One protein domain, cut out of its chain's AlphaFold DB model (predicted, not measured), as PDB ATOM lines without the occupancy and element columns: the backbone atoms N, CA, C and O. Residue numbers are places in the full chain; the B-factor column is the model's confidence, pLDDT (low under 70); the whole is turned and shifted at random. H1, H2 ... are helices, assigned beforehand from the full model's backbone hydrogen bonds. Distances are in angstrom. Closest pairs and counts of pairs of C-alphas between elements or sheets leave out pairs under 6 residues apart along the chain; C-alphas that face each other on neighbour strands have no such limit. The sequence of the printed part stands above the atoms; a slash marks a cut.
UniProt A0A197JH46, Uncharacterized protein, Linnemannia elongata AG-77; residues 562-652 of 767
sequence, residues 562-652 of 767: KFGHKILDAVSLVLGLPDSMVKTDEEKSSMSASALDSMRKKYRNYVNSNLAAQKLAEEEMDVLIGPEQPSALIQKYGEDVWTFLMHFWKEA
ATOM      1  N   LYS A 562     155.124 145.450 147.231       91.94
ATOM      2  CA  LYS A 562     155.963 145.091 148.380       91.94
ATOM      3  C   LYS A 562     156.895 143.927 148.046       91.94
ATOM      4  O   LYS A 562     158.076 143.970 148.395       91.94
ATOM      5  N   PHE A 563     156.382 142.889 147.388       90.69
ATOM      6  CA  PHE A 563     157.214 141.789 146.915       90.69
ATOM      7  C   PHE A 563     158.174 142.239 145.810       90.69
ATOM      8  O   PHE A 563     159.341 141.855 145.847       90.69
ATOM      9  N   GLY A 564     157.730 143.113 144.902       92.56
ATOM     10  CA  GLY A 564     158.572 143.764 143.898       92.56
ATOM     11  C   GLY A 564     159.796 144.429 144.525       92.56
ATOM     12  O   GLY A 564     160.921 144.094 144.165       92.56
ATOM     13  N   HIS A 565     159.614 145.276 145.541       94.00
ATOM     14  CA  HIS A 565     160.741 145.887 146.259       94.00
ATOM     15  C   HIS A 565     161.648 144.856 146.928       94.00
ATOM     16  O   HIS A 565     162.865 144.947 146.808       94.00
ATOM     17  N   LYS A 566     161.078 143.822 147.559       93.31
ATOM     18  CA  LYS A 566     161.874 142.743 148.160       93.31
ATOM     19  C   LYS A 566     162.758 142.030 147.127       93.31
ATOM     20  O   LYS A 566     163.887 141.665 147.449       93.31
ATOM     21  N   ILE A 567     162.252 141.801 145.913       92.81
ATOM     22  CA  ILE A 567     163.049 141.228 144.822       92.81
ATOM     23  C   ILE A 567     164.095 142.231 144.348       92.81
ATOM     24  O   ILE A 567     165.249 141.842 144.211       92.81
ATOM     25  N   LEU A 568     163.730 143.504 144.165       94.25
ATOM     26  CA  LEU A 568     164.655 144.567 143.766       94.25
ATOM     27  C   LEU A 568     165.853 144.673 144.723       94.25
ATOM     28  O   LEU A 568     166.989 144.773 144.270       94.25
ATOM     29  N   ASP A 569     165.609 144.560 146.029       91.75
ATOM     30  CA  ASP A 569     166.647 144.559 147.067       91.75
ATOM     31  C   ASP A 569     167.563 143.326 146.995       91.75
ATOM     32  O   ASP A 569     168.740 143.396 147.357       91.75
ATOM     33  N   ALA A 570     167.025 142.190 146.543       91.62
ATOM     34  CA  ALA A 570     167.752 140.932 146.416       91.62
ATOM     35  C   ALA A 570     168.540 140.816 145.101       91.62
ATOM     36  O   ALA A 570     169.514 140.063 145.041       91.62
ATOM     37  N   VAL A 571     168.132 141.537 144.051       93.62
ATOM     38  CA  VAL A 571     168.801 141.526 142.744       93.62
ATOM     39  C   VAL A 571     169.710 142.747 142.556       93.62
ATOM     40  O   VAL A 571     169.839 143.629 143.404       93.62
ATOM     41  N   SER A 572     170.417 142.778 141.427       91.81
ATOM     42  CA  SER A 572     171.399 143.823 141.114       91.81
ATOM     43  C   SER A 572     170.810 145.075 140.451       91.81
ATOM     44  O   SER A 572     171.545 146.037 140.221       91.81
ATOM     45  N   LEU A 573     169.507 145.070 140.167       96.62
ATOM     46  CA  LEU A 573     168.796 146.137 139.472       96.62
ATOM     47  C   LEU A 573     168.639 147.385 140.358       96.62
ATOM     48  O   LEU A 573     168.266 147.295 141.526       96.62
ATOM     49  N   VAL A 574     168.898 148.561 139.783       97.25
ATOM     50  CA  VAL A 574     168.642 149.866 140.411       97.25
ATOM     51  C   VAL A 574     167.819 150.705 139.438       97.25
ATOM     52  O   VAL A 574     168.322 151.080 138.383       97.25
ATOM     53  N   LEU A 575     166.563 150.972 139.799       98.06
ATOM     54  CA  LEU A 575     165.625 151.784 139.017       98.06
ATOM     55  C   LEU A 575     165.826 153.286 139.271       98.06
ATOM     56  O   LEU A 575     166.520 153.675 140.211       98.06
ATOM     57  N   GLY A 576     165.206 154.133 138.451       98.00
ATOM     58  CA  GLY A 576     165.230 155.590 138.601       98.00
ATOM     59  C   GLY A 576     166.492 156.272 138.073       98.00
ATOM     60  O   GLY A 576     166.748 157.433 138.392       98.00
ATOM     61  N   LEU A 577     167.314 155.568 137.291       98.12
ATOM     62  CA  LEU A 577     168.553 156.124 136.751       98.12
ATOM     63  C   LEU A 577     168.290 156.899 135.453       98.12
ATOM     64  O   LEU A 577     167.521 156.430 134.614       98.12
ATOM     65  N   PRO A 578     168.937 158.054 135.224       97.75
ATOM     66  CA  PRO A 578     168.951 158.668 133.900       97.75
ATOM     67  C   PRO A 578     169.771 157.809 132.926       97.75
ATOM     68  O   PRO A 578     170.734 157.158 133.338       97.75
ATOM     69  N   ASP A 579     169.452 157.862 131.632       97.31
ATOM     70  CA  ASP A 579     170.100 157.029 130.601       97.31
ATOM     71  C   ASP A 579     171.626 157.197 130.565       97.31
ATOM     72  O   ASP A 579     172.358 156.241 130.338       97.31
ATOM     73  N   SER A 580     172.130 158.391 130.895       97.38
ATOM     74  CA  SER A 580     173.569 158.682 130.973       97.38
ATOM     75  C   SER A 580     174.314 157.928 132.082       97.38
ATOM     76  O   SER A 580     175.544 157.861 132.058       97.38
ATOM     77  N   MET A 581     173.597 157.387 133.070       97.81
ATOM     78  CA  MET A 581     174.165 156.576 134.147       97.81
ATOM     79  C   MET A 581     173.992 155.079 133.911       97.81
ATOM     80  O   MET A 581     174.709 154.301 134.534       97.81
ATOM     81  N   VAL A 582     173.068 154.648 133.055       97.06
ATOM     82  CA  VAL A 582     172.846 153.217 132.847       97.06
ATOM     83  C   VAL A 582     174.011 152.626 132.055       97.06
ATOM     84  O   VAL A 582     174.537 153.243 131.133       97.06
ATOM     85  N   LYS A 583     174.463 151.442 132.472       97.25
ATOM     86  CA  LYS A 583     175.528 150.696 131.800       97.25
ATOM     87  C   LYS A 583     174.934 149.552 131.008       97.25
ATOM     88  O   LYS A 583     174.076 148.831 131.518       97.25
ATOM     89  N   THR A 584     175.425 149.389 129.786       96.56
ATOM     90  CA  THR A 584     175.071 148.264 128.918       96.56
ATOM     91  C   THR A 584     175.530 146.941 129.534       96.56
ATOM     92  O   THR A 584     176.418 146.909 130.393       96.56
ATOM     93  N   ASP A 585     174.940 145.828 129.100       96.19
ATOM     94  CA  ASP A 585     175.360 144.498 129.557       96.19
ATOM     95  C   ASP A 585     176.825 144.200 129.198       96.19
ATOM     96  O   ASP A 585     177.551 143.619 130.007       96.19
ATOM     97  N   GLU A 586     177.302 144.690 128.050       96.88
ATOM     98  CA  GLU A 586     178.703 144.578 127.633       96.88
ATOM     99  C   GLU A 586     179.638 145.333 128.589       96.88
ATOM    100  O   GLU A 586     180.584 144.746 129.122       96.88
ATOM    101  N   GLU A 587     179.332 146.598 128.905       97.62
ATOM    102  CA  GLU A 587     180.103 147.370 129.885       97.62
ATOM    103  C   GLU A 587     180.123 146.668 131.248       97.62
ATOM    104  O   GLU A 587     181.198 146.507 131.827       97.62
ATOM    105  N   LYS A 588     178.971 146.187 131.738       96.31
ATOM    106  CA  LYS A 588     178.876 145.454 133.013       96.31
ATOM    107  C   LYS A 588     179.721 144.174 132.997       96.31
ATOM    108  O   LYS A 588     180.416 143.905 133.974       96.31
ATOM    109  N   SER A 589     179.714 143.421 131.898       96.06
ATOM    110  CA  SER A 589     180.493 142.181 131.755       96.06
ATOM    111  C   SER A 589     182.013 142.408 131.753       96.06
ATOM    112  O   SER A 589     182.768 141.531 132.168       96.06
ATOM    113  N   SER A 590     182.461 143.599 131.340       97.44
ATOM    114  CA  SER A 590     183.877 143.994 131.343       97.44
ATOM    115  C   SER A 590     184.393 144.464 132.713       97.44
ATOM    116  O   SER A 590     185.601 144.603 132.918       97.44
ATOM    117  N   MET A 591     183.490 144.724 133.662       97.94
ATOM    118  CA  MET A 591     183.826 145.220 134.994       97.94
ATOM    119  C   MET A 591     184.181 144.074 135.948       97.94
ATOM    120  O   MET A 591     183.592 142.997 135.920       97.94
ATOM    121  N   SER A 592     185.114 144.322 136.871       97.50
ATOM    122  CA  SER A 592     185.352 143.398 137.982       97.50
ATOM    123  C   SER A 592     184.146 143.356 138.931       97.50
ATOM    124  O   SER A 592     183.394 144.327 139.043       97.50
ATOM    125  N   ALA A 593     184.002 142.273 139.701       96.44
ATOM    126  CA  ALA A 593     182.949 142.162 140.717       96.44
ATOM    127  C   ALA A 593     182.952 143.348 141.709       96.44
ATOM    128  O   ALA A 593     181.904 143.911 142.014       96.44
ATOM    129  N   SER A 594     184.135 143.803 142.142       97.00
ATOM    130  CA  SER A 594     184.267 144.969 143.028       97.00
ATOM    131  C   SER A 594     183.868 146.288 142.360       97.00
ATOM    132  O   SER A 594     183.304 147.167 143.016       97.00
ATOM    133  N   ALA A 595     184.132 146.440 141.058       97.81
ATOM    134  CA  ALA A 595     183.708 147.608 140.295       97.81
ATOM    135  C   ALA A 595     182.184 147.631 140.113       97.81
ATOM    136  O   ALA A 595     181.575 148.690 140.285       97.81
ATOM    137  N   LEU A 596     181.562 146.478 139.839       96.50
ATOM    138  CA  LEU A 596     180.104 146.337 139.770       96.50
ATOM    139  C   LEU A 596     179.439 146.704 141.101       96.50
ATOM    140  O   LEU A 596     178.483 147.478 141.115       96.50
ATOM    141  N   ASP A 597     179.972 146.231 142.226       96.12
ATOM    142  CA  ASP A 597     179.429 146.564 143.548       96.12
ATOM    143  C   ASP A 597     179.584 148.050 143.892       96.12
ATOM    144  O   ASP A 597     178.652 148.676 144.408       96.12
ATOM    145  N   SER A 598     180.732 148.648 143.556       97.44
ATOM    146  CA  SER A 598     180.962 150.087 143.722       97.44
ATOM    147  C   SER A 598     179.983 150.920 142.884       97.44
ATOM    148  O   SER A 598     179.373 151.869 143.386       97.44
ATOM    149  N   MET A 599     179.763 150.523 141.628       97.38
ATOM    150  CA  MET A 599     178.787 151.137 140.728       97.38
ATOM    151  C   MET A 599     177.363 151.038 141.289       97.38
ATOM    152  O   MET A 599     176.688 152.059 141.409       97.38
ATOM    153  N   ARG A 600     176.924 149.847 141.716       95.69
ATOM    154  CA  ARG A 600     175.593 149.636 142.319       95.69
ATOM    155  C   ARG A 600     175.395 150.494 143.563       95.69
ATOM    156  O   ARG A 600     174.349 151.122 143.721       95.69
ATOM    157  N   LYS A 601     176.407 150.580 144.433       97.00
ATOM    158  CA  LYS A 601     176.371 151.453 145.615       97.00
ATOM    159  C   LYS A 601     176.241 152.925 145.220       97.00
ATOM    160  O   LYS A 601     175.428 153.639 145.804       97.00
ATOM    161  N   LYS A 602     176.999 153.374 144.214       97.88
ATOM    162  CA  LYS A 602     176.896 154.736 143.669       97.88
ATOM    163  C   LYS A 602     175.491 155.016 143.126       97.88
ATOM    164  O   LYS A 602     174.947 156.079 143.410       97.88
ATOM    165  N   TYR A 603     174.899 154.076 142.394       98.06
ATOM    166  CA  TYR A 603     173.554 154.213 141.824       98.06
ATOM    167  C   TYR A 603     172.484 154.282 142.909       98.06
ATOM    168  O   TYR A 603     171.684 155.212 142.904       98.06
ATOM    169  N   ARG A 604     172.535 153.395 143.909       96.94
ATOM    170  CA  ARG A 604     171.626 153.452 145.067       96.94
ATOM    171  C   ARG A 604     171.747 154.775 145.823       96.94
ATOM    172  O   ARG A 604     170.737 155.378 146.159       96.94
ATOM    173  N   ASN A 605     172.967 155.272 146.037       97.88
ATOM    174  CA  ASN A 605     173.177 156.572 146.680       97.88
ATOM    175  C   ASN A 605     172.587 157.730 145.862       97.88
ATOM    176  O   ASN A 605     172.012 158.651 146.439       97.88
ATOM    177  N   TYR A 606     172.726 157.689 144.536       98.25
ATOM    178  CA  TYR A 606     172.132 158.685 143.647       98.25
ATOM    179  C   TYR A 606     170.604 158.689 143.763       98.25
ATOM    180  O   TYR A 606     170.029 159.733 144.057       98.25
ATOM    181  N   VAL A 607     169.963 157.522 143.634       97.75
ATOM    182  CA  VAL A 607     168.502 157.395 143.767       97.75
ATOM    183  C   VAL A 607     168.048 157.861 145.151       97.75
ATOM    184  O   VAL A 607     167.149 158.681 145.264       97.75
ATOM    185  N   ASN A 608     168.738 157.460 146.220       97.38
ATOM    186  CA  ASN A 608     168.382 157.854 147.586       97.38
ATOM    187  C   ASN A 608     168.527 159.362 147.864       97.38
ATOM    188  O   ASN A 608     167.871 159.868 148.770       97.38
ATOM    189  N   SER A 609     169.378 160.078 147.123       97.88
ATOM    190  CA  SER A 609     169.638 161.512 147.334       97.88
ATOM    191  C   SER A 609     168.933 162.432 146.334       97.88
ATOM    192  O   SER A 609     168.997 163.652 146.488       97.88
ATOM    193  N   ASN A 610     168.251 161.881 145.326       98.38
ATOM    194  CA  ASN A 610     167.609 162.647 144.263       98.38
ATOM    195  C   ASN A 610     166.110 162.325 144.169       98.38
ATOM    196  O   ASN A 610     165.722 161.240 143.748       98.38
ATOM    197  N   LEU A 611     165.261 163.304 144.496       97.81
ATOM    198  CA  LEU A 611     163.804 163.136 144.511       97.81
ATOM    199  C   LEU A 611     163.216 162.769 143.136       97.81
ATOM    200  O   LEU A 611     162.285 161.972 143.058       97.81
ATOM    201  N   ALA A 612     163.762 163.313 142.044       97.69
ATOM    202  CA  ALA A 612     163.299 162.978 140.697       97.69
ATOM    203  C   ALA A 612     163.642 161.525 140.332       97.69
ATOM    204  O   ALA A 612     162.828 160.842 139.714       97.69
ATOM    205  N   ALA A 613     164.808 161.037 140.765       97.81
ATOM    206  CA  ALA A 613     165.207 159.644 140.591       97.81
ATOM    207  C   ALA A 613     164.329 158.686 141.412       97.81
ATOM    208  O   ALA A 613     163.964 157.628 140.914       97.81
ATOM    209  N   GLN A 614     163.940 159.059 142.639       97.81
ATOM    210  CA  GLN A 614     163.001 158.269 143.452       97.81
ATOM    211  C   GLN A 614     161.645 158.138 142.767       97.81
ATOM    212  O   GLN A 614     161.143 157.030 142.607       97.81
ATOM    213  N   LYS A 615     161.093 159.261 142.292       97.69
ATOM    214  CA  LYS A 615     159.820 159.265 141.569       97.69
ATOM    215  C   LYS A 615     159.889 158.406 140.305       97.69
ATOM    216  O   LYS A 615     158.999 157.601 140.061       97.69
ATOM    217  N   LEU A 616     160.967 158.538 139.529       97.50
ATOM    218  CA  LEU A 616     161.177 157.703 138.350       97.50
ATOM    219  C   LEU A 616     161.304 156.221 138.730       97.50
ATOM    220  O   LEU A 616     160.761 155.379 138.032       97.50
ATOM    221  N   ALA A 617     161.975 155.885 139.834       97.38
ATOM    222  CA  ALA A 617     162.077 154.502 140.296       97.38
ATOM    223  C   ALA A 617     160.708 153.902 140.654       97.38
ATOM    224  O   ALA A 617     160.474 152.730 140.371       97.38
ATOM    225  N   GLU A 618     159.806 154.686 141.250       96.44
ATOM    226  CA  GLU A 618     158.424 154.270 141.530       96.44
ATOM    227  C   GLU A 618     157.619 154.061 140.240       96.44
ATOM    228  O   GLU A 618     156.961 153.031 140.089       96.44
ATOM    229  N   GLU A 619     157.716 154.994 139.288       96.69
ATOM    230  CA  GLU A 619     157.066 154.893 137.972       96.69
ATOM    231  C   GLU A 619     157.580 153.670 137.188       96.69
ATOM    232  O   GLU A 619     156.797 152.884 136.656       96.69
ATOM    233  N   GLU A 620     158.898 153.461 137.162       96.94
ATOM    234  CA  GLU A 620     159.517 152.298 136.525       96.94
ATOM    235  C   GLU A 620     159.151 150.994 137.240       96.94
ATOM    236  O   GLU A 620     158.928 149.988 136.571       96.94
ATOM    237  N   MET A 621     159.048 150.984 138.575       95.94
ATOM    238  CA  MET A 621     158.604 149.806 139.325       95.94
ATOM    239  C   MET A 621     157.165 149.432 138.962       95.94
ATOM    240  O   MET A 621     156.898 148.254 138.735       95.94
ATOM    241  N   ASP A 622     156.254 150.407 138.870       93.38
ATOM    242  CA  ASP A 622     154.855 150.154 138.496       93.38
ATOM    243  C   ASP A 622     154.741 149.534 137.097       93.38
ATOM    244  O   ASP A 622     153.977 148.589 136.892       93.38
ATOM    245  N   VAL A 623     155.563 150.011 136.156       92.69
ATOM    246  CA  VAL A 623     155.681 149.435 134.809       92.69
ATOM    247  C   VAL A 623     156.277 148.024 134.860       92.69
ATOM    248  O   VAL A 623     155.792 147.124 134.178       92.69
ATOM    249  N   LEU A 624     157.308 147.806 135.680       90.94
ATOM    250  CA  LEU A 624     158.044 146.543 135.774       90.94
ATOM    251  C   LEU A 624     157.201 145.389 136.342       90.94
ATOM    252  O   LEU A 624     157.343 144.252 135.889       90.94
ATOM    253  N   ILE A 625     156.331 145.671 137.315       89.75
ATOM    254  CA  ILE A 625     155.380 144.697 137.891       89.75
ATOM    255  C   ILE A 625     154.007 144.725 137.198       89.75
ATOM    256  O   ILE A 625     153.065 144.063 137.644       89.75
ATOM    257  N   GLY A 626     153.885 145.534 136.145       85.56
ATOM    258  CA  GLY A 626     152.684 145.678 135.341       85.56
ATOM    259  C   GLY A 626     152.375 144.426 134.516       85.56
ATOM    260  O   GLY A 626     153.206 143.535 134.367       85.56
ATOM    261  N   PRO A 627     151.178 144.347 133.929       75.19
ATOM    262  CA  PRO A 627     150.715 143.207 133.167       75.19
ATOM    263  C   PRO A 627     151.169 143.323 131.716       75.19
ATOM    264  O   PRO A 627     150.513 142.785 130.854       75.19
ATOM    265  N   GLU A 628     152.224 144.057 131.398       79.81
ATOM    266  CA  GLU A 628     152.742 144.145 130.037       79.81
ATOM    267  C   GLU A 628     154.251 143.998 130.108       79.81
ATOM    268  O   GLU A 628     154.879 144.380 131.099       79.81
ATOM    269  N   GLN A 629     154.864 143.438 129.065       81.12
ATOM    270  CA  GLN A 629     156.319 143.370 129.047       81.12
ATOM    271  C   GLN A 629     156.904 144.783 128.987       81.12
ATOM    272  O   GLN A 629     156.648 145.512 128.022       81.12
ATOM    273  N   PRO A 630     157.780 145.149 129.936       89.19
ATOM    274  CA  PRO A 630     158.321 146.493 130.019       89.19
ATOM    275  C   PRO A 630     159.490 146.653 129.038       89.19
ATOM    276  O   PRO A 630     160.644 146.798 129.438       89.19
ATOM    277  N   SER A 631     159.206 146.603 127.731       91.75
ATOM    278  CA  SER A 631     160.213 146.588 126.655       91.75
ATOM    279  C   SER A 631     161.195 147.759 126.746       91.75
ATOM    280  O   SER A 631     162.390 147.567 126.547       91.75
ATOM    281  N   ALA A 632     160.715 148.946 127.129       95.25
ATOM    282  CA  ALA A 632     161.563 150.115 127.358       95.25
ATOM    283  C   ALA A 632     162.550 149.909 128.524       95.25
ATOM    284  O   ALA A 632     163.723 150.249 128.402       95.25
ATOM    285  N   LEU A 633     162.113 149.298 129.632       96.00
ATOM    286  CA  LEU A 633     162.992 149.008 130.773       96.00
ATOM    287  C   LEU A 633     163.975 147.881 130.461       96.00
ATOM    288  O   LEU A 633     165.116 147.937 130.908       96.00
ATOM    289  N   ILE A 634     163.560 146.891 129.667       94.38
ATOM    290  CA  ILE A 634     164.451 145.832 129.175       94.38
ATOM    291  C   ILE A 634     165.554 146.437 128.304       94.38
ATOM    292  O   ILE A 634     166.724 146.145 128.523       94.38
ATOM    293  N   GLN A 635     165.205 147.313 127.358       95.38
ATOM    294  CA  GLN A 635     166.188 148.004 126.517       95.38
ATOM    295  C   GLN A 635     167.121 148.898 127.339       95.38
ATOM    296  O   GLN A 635     168.307 148.986 127.034       95.38
ATOM    297  N   LYS A 636     166.592 149.539 128.385       97.06
ATOM    298  CA  LYS A 636     167.359 150.422 129.260       97.06
ATOM    299  C   LYS A 636     168.345 149.655 130.142       97.06
ATOM    300  O   LYS A 636     169.528 149.965 130.133       97.06
ATOM    301  N   TYR A 637     167.874 148.674 130.908       96.69
ATOM    302  CA  TYR A 637     168.645 148.041 131.987       96.69
ATOM    303  C   TYR A 637     169.224 146.658 131.636       96.69
ATOM    304  O   TYR A 637     170.074 146.156 132.380       96.69
ATOM    305  N   GLY A 638     168.794 146.046 130.529       94.56
ATOM    306  CA  GLY A 638     169.322 144.773 130.035       94.56
ATOM    307  C   GLY A 638     169.010 143.576 130.940       94.56
ATOM    308  O   GLY A 638     167.903 143.442 131.476       94.56
ATOM    309  N   GLU A 639     170.004 142.708 131.135       93.69
ATOM    310  CA  GLU A 639     169.911 141.454 131.906       93.69
ATOM    311  C   GLU A 639     169.447 141.630 133.366       93.69
ATOM    312  O   GLU A 639     168.832 140.730 133.947       93.69
ATOM    313  N   ASP A 640     169.680 142.796 133.978       94.50
ATOM    314  CA  ASP A 640     169.248 143.057 135.359       94.50
ATOM    315  C   ASP A 640     167.711 143.098 135.477       94.50
ATOM    316  O   ASP A 640     167.147 142.593 136.454       94.50
ATOM    317  N   VAL A 641     167.019 143.641 134.463       94.88
ATOM    318  CA  VAL A 641     165.548 143.620 134.392       94.88
ATOM    319  C   VAL A 641     165.038 142.212 134.124       94.88
ATOM    320  O   VAL A 641     164.075 141.795 134.764       94.88
ATOM    321  N   TRP A 642     165.688 141.441 133.249       90.75
ATOM    322  CA  TRP A 642     165.309 140.042 133.027       90.75
ATOM    323  C   TRP A 642     165.448 139.197 134.287       90.75
ATOM    324  O   TRP A 642     164.541 138.431 134.617       90.75
ATOM    325  N   THR A 643     166.534 139.389 135.034       91.75
ATOM    326  CA  THR A 643     166.752 138.732 136.325       91.75
ATOM    327  C   THR A 643     165.646 139.096 137.314       91.75
ATOM    328  O   THR A 643     165.057 138.205 137.932       91.75
ATOM    329  N   PHE A 644     165.297 140.384 137.430       93.81
ATOM    330  CA  PHE A 644     164.166 140.821 138.252       93.81
ATOM    331  C   PHE A 644     162.862 140.138 137.828       93.81
ATOM    332  O   PHE A 644     162.198 139.524 138.662       93.81
ATOM    333  N   LEU A 645     162.506 140.222 136.542       89.06
ATOM    334  CA  LEU A 645     161.255 139.687 136.004       89.06
ATOM    335  C   LEU A 645     161.165 138.177 136.236       89.06
ATOM    336  O   LEU A 645     160.126 137.690 136.677       89.06
ATOM    337  N   MET A 646     162.262 137.447 136.022       85.44
ATOM    338  CA  MET A 646     162.334 136.010 136.273       85.44
ATOM    339  C   MET A 646     162.033 135.686 137.741       85.44
ATOM    340  O   MET A 646     161.262 134.771 138.011       85.44
ATOM    341  N   HIS A 647     162.593 136.432 138.695       87.94
ATOM    342  CA  HIS A 647     162.351 136.198 140.122       87.94
ATOM    343  C   HIS A 647     160.964 136.654 140.584       87.94
ATOM    344  O   HIS A 647     160.287 135.913 141.299       87.94
ATOM    345  N   PHE A 648     160.542 137.854 140.182       88.62
ATOM    346  CA  PHE A 648     159.252 138.423 140.555       88.62
ATOM    347  C   PHE A 648     158.122 137.542 140.045       88.62
ATOM    348  O   PHE A 648     157.322 137.025 140.828       88.62
ATOM    349  N   TRP A 649     158.096 137.290 138.740       83.25
ATOM    350  CA  TRP A 649     156.995 136.558 138.153       83.25
ATOM    351  C   TRP A 649     156.986 135.083 138.522       83.25
ATOM    352  O   TRP A 649     155.904 134.513 138.673       83.25
ATOM    353  N   LYS A 650     158.152 134.467 138.746       82.06
ATOM    354  CA  LYS A 650     158.224 133.098 139.265       82.06
ATOM    355  C   LYS A 650     157.496 132.955 140.594       82.06
ATOM    356  O   LYS A 650     156.987 131.879 140.858       82.06
ATOM    357  N   GLU A 651     157.420 133.979 141.436       84.88
ATOM    358  CA  GLU A 651     156.842 133.851 142.780       84.88
ATOM    359  C   GLU A 651     155.526 134.626 142.967       84.88
ATOM    360  O   GLU A 651     154.806 134.362 143.935       84.88
ATOM    361  N   ALA A 652     155.187 135.532 142.044       85.25
ATOM    362  CA  ALA A 652     153.995 136.371 142.120       85.25
ATOM    363  C   ALA A 652     152.697 135.546 142.275       85.25
ATOM    364  O   ALA A 652     152.576 134.461 141.705       85.25
TER     365      ALA A 652
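What this domain is: This is residues 562 to 652 of the 767 residues of an uncharacterized protein of Linnemannia elongata AG-77 (UniProt A0A197JH46). H3 and H4 meet near their ends as a wide V; H2 sits by the other end of H3, and H1, H5 and H6 gather by the other end of H4. The unnamed stretch of residues 571 to 584 winds through the middle. The printed part has 91 residues with six named helices, H1 to H6 in order, and no named strand: the class is all helix. It is compact and rounded, with a radius of gyration of the C-alphas of 12.6 A and spans of 33 by 28 by 22 A.

Where its parts are: Find C-alpha 562 at (155.963, 145.091, 148.380), where H1 begins and runs to 570. H2 holds residues 585 to 590. Look at C-alpha 593, (182.949, 142.162, 140.717), for H3, residues 593 to 609, 24.4 A long. H4, 611 to 624, measures 19.6 A. H5 is 631 to 637, and H6, 639 to 651, runs 18.6 A to C-alpha 651 at (156.842, 133.851, 142.780).

How they stand to each other: H1 touches residues 644 to 648 of H6 alone, opposite ways at a steep tilt of 46 degrees; look at the closest C-alphas, Gly 564 and Phe 648, 6.3 A apart. H2 is close to H3 but not clearly touching, the closest C-alphas being Lys 588 and Leu 596 at 6.9 A. H3, with residues 606 to 608 alone, and H4, with 613 to 617 alone, touch only at the corner, closest at C-alphas Val 607 and Ala 613, 5.1 A; their tilt of 69 degrees is only just steep. H5 and H6 only just touch, only at the corner, with 3 pairs of C-alphas within 8 A, the closest Ile 634 and Val 641 at 5.8 A. H1 and H3 are apart. In H1, H2, H3, H4, H5 and H6 every O i to N i+4 pair is within hydrogen-bond range.

The domain as a whole: The farthest C-alphas, Ser 594 and Pro 627, are 35.0 A apart. The printed part has no cut. The link from H1 to H2 is long. Mean pLDDT of the printed part is 94.2, and no printed residue is under 70.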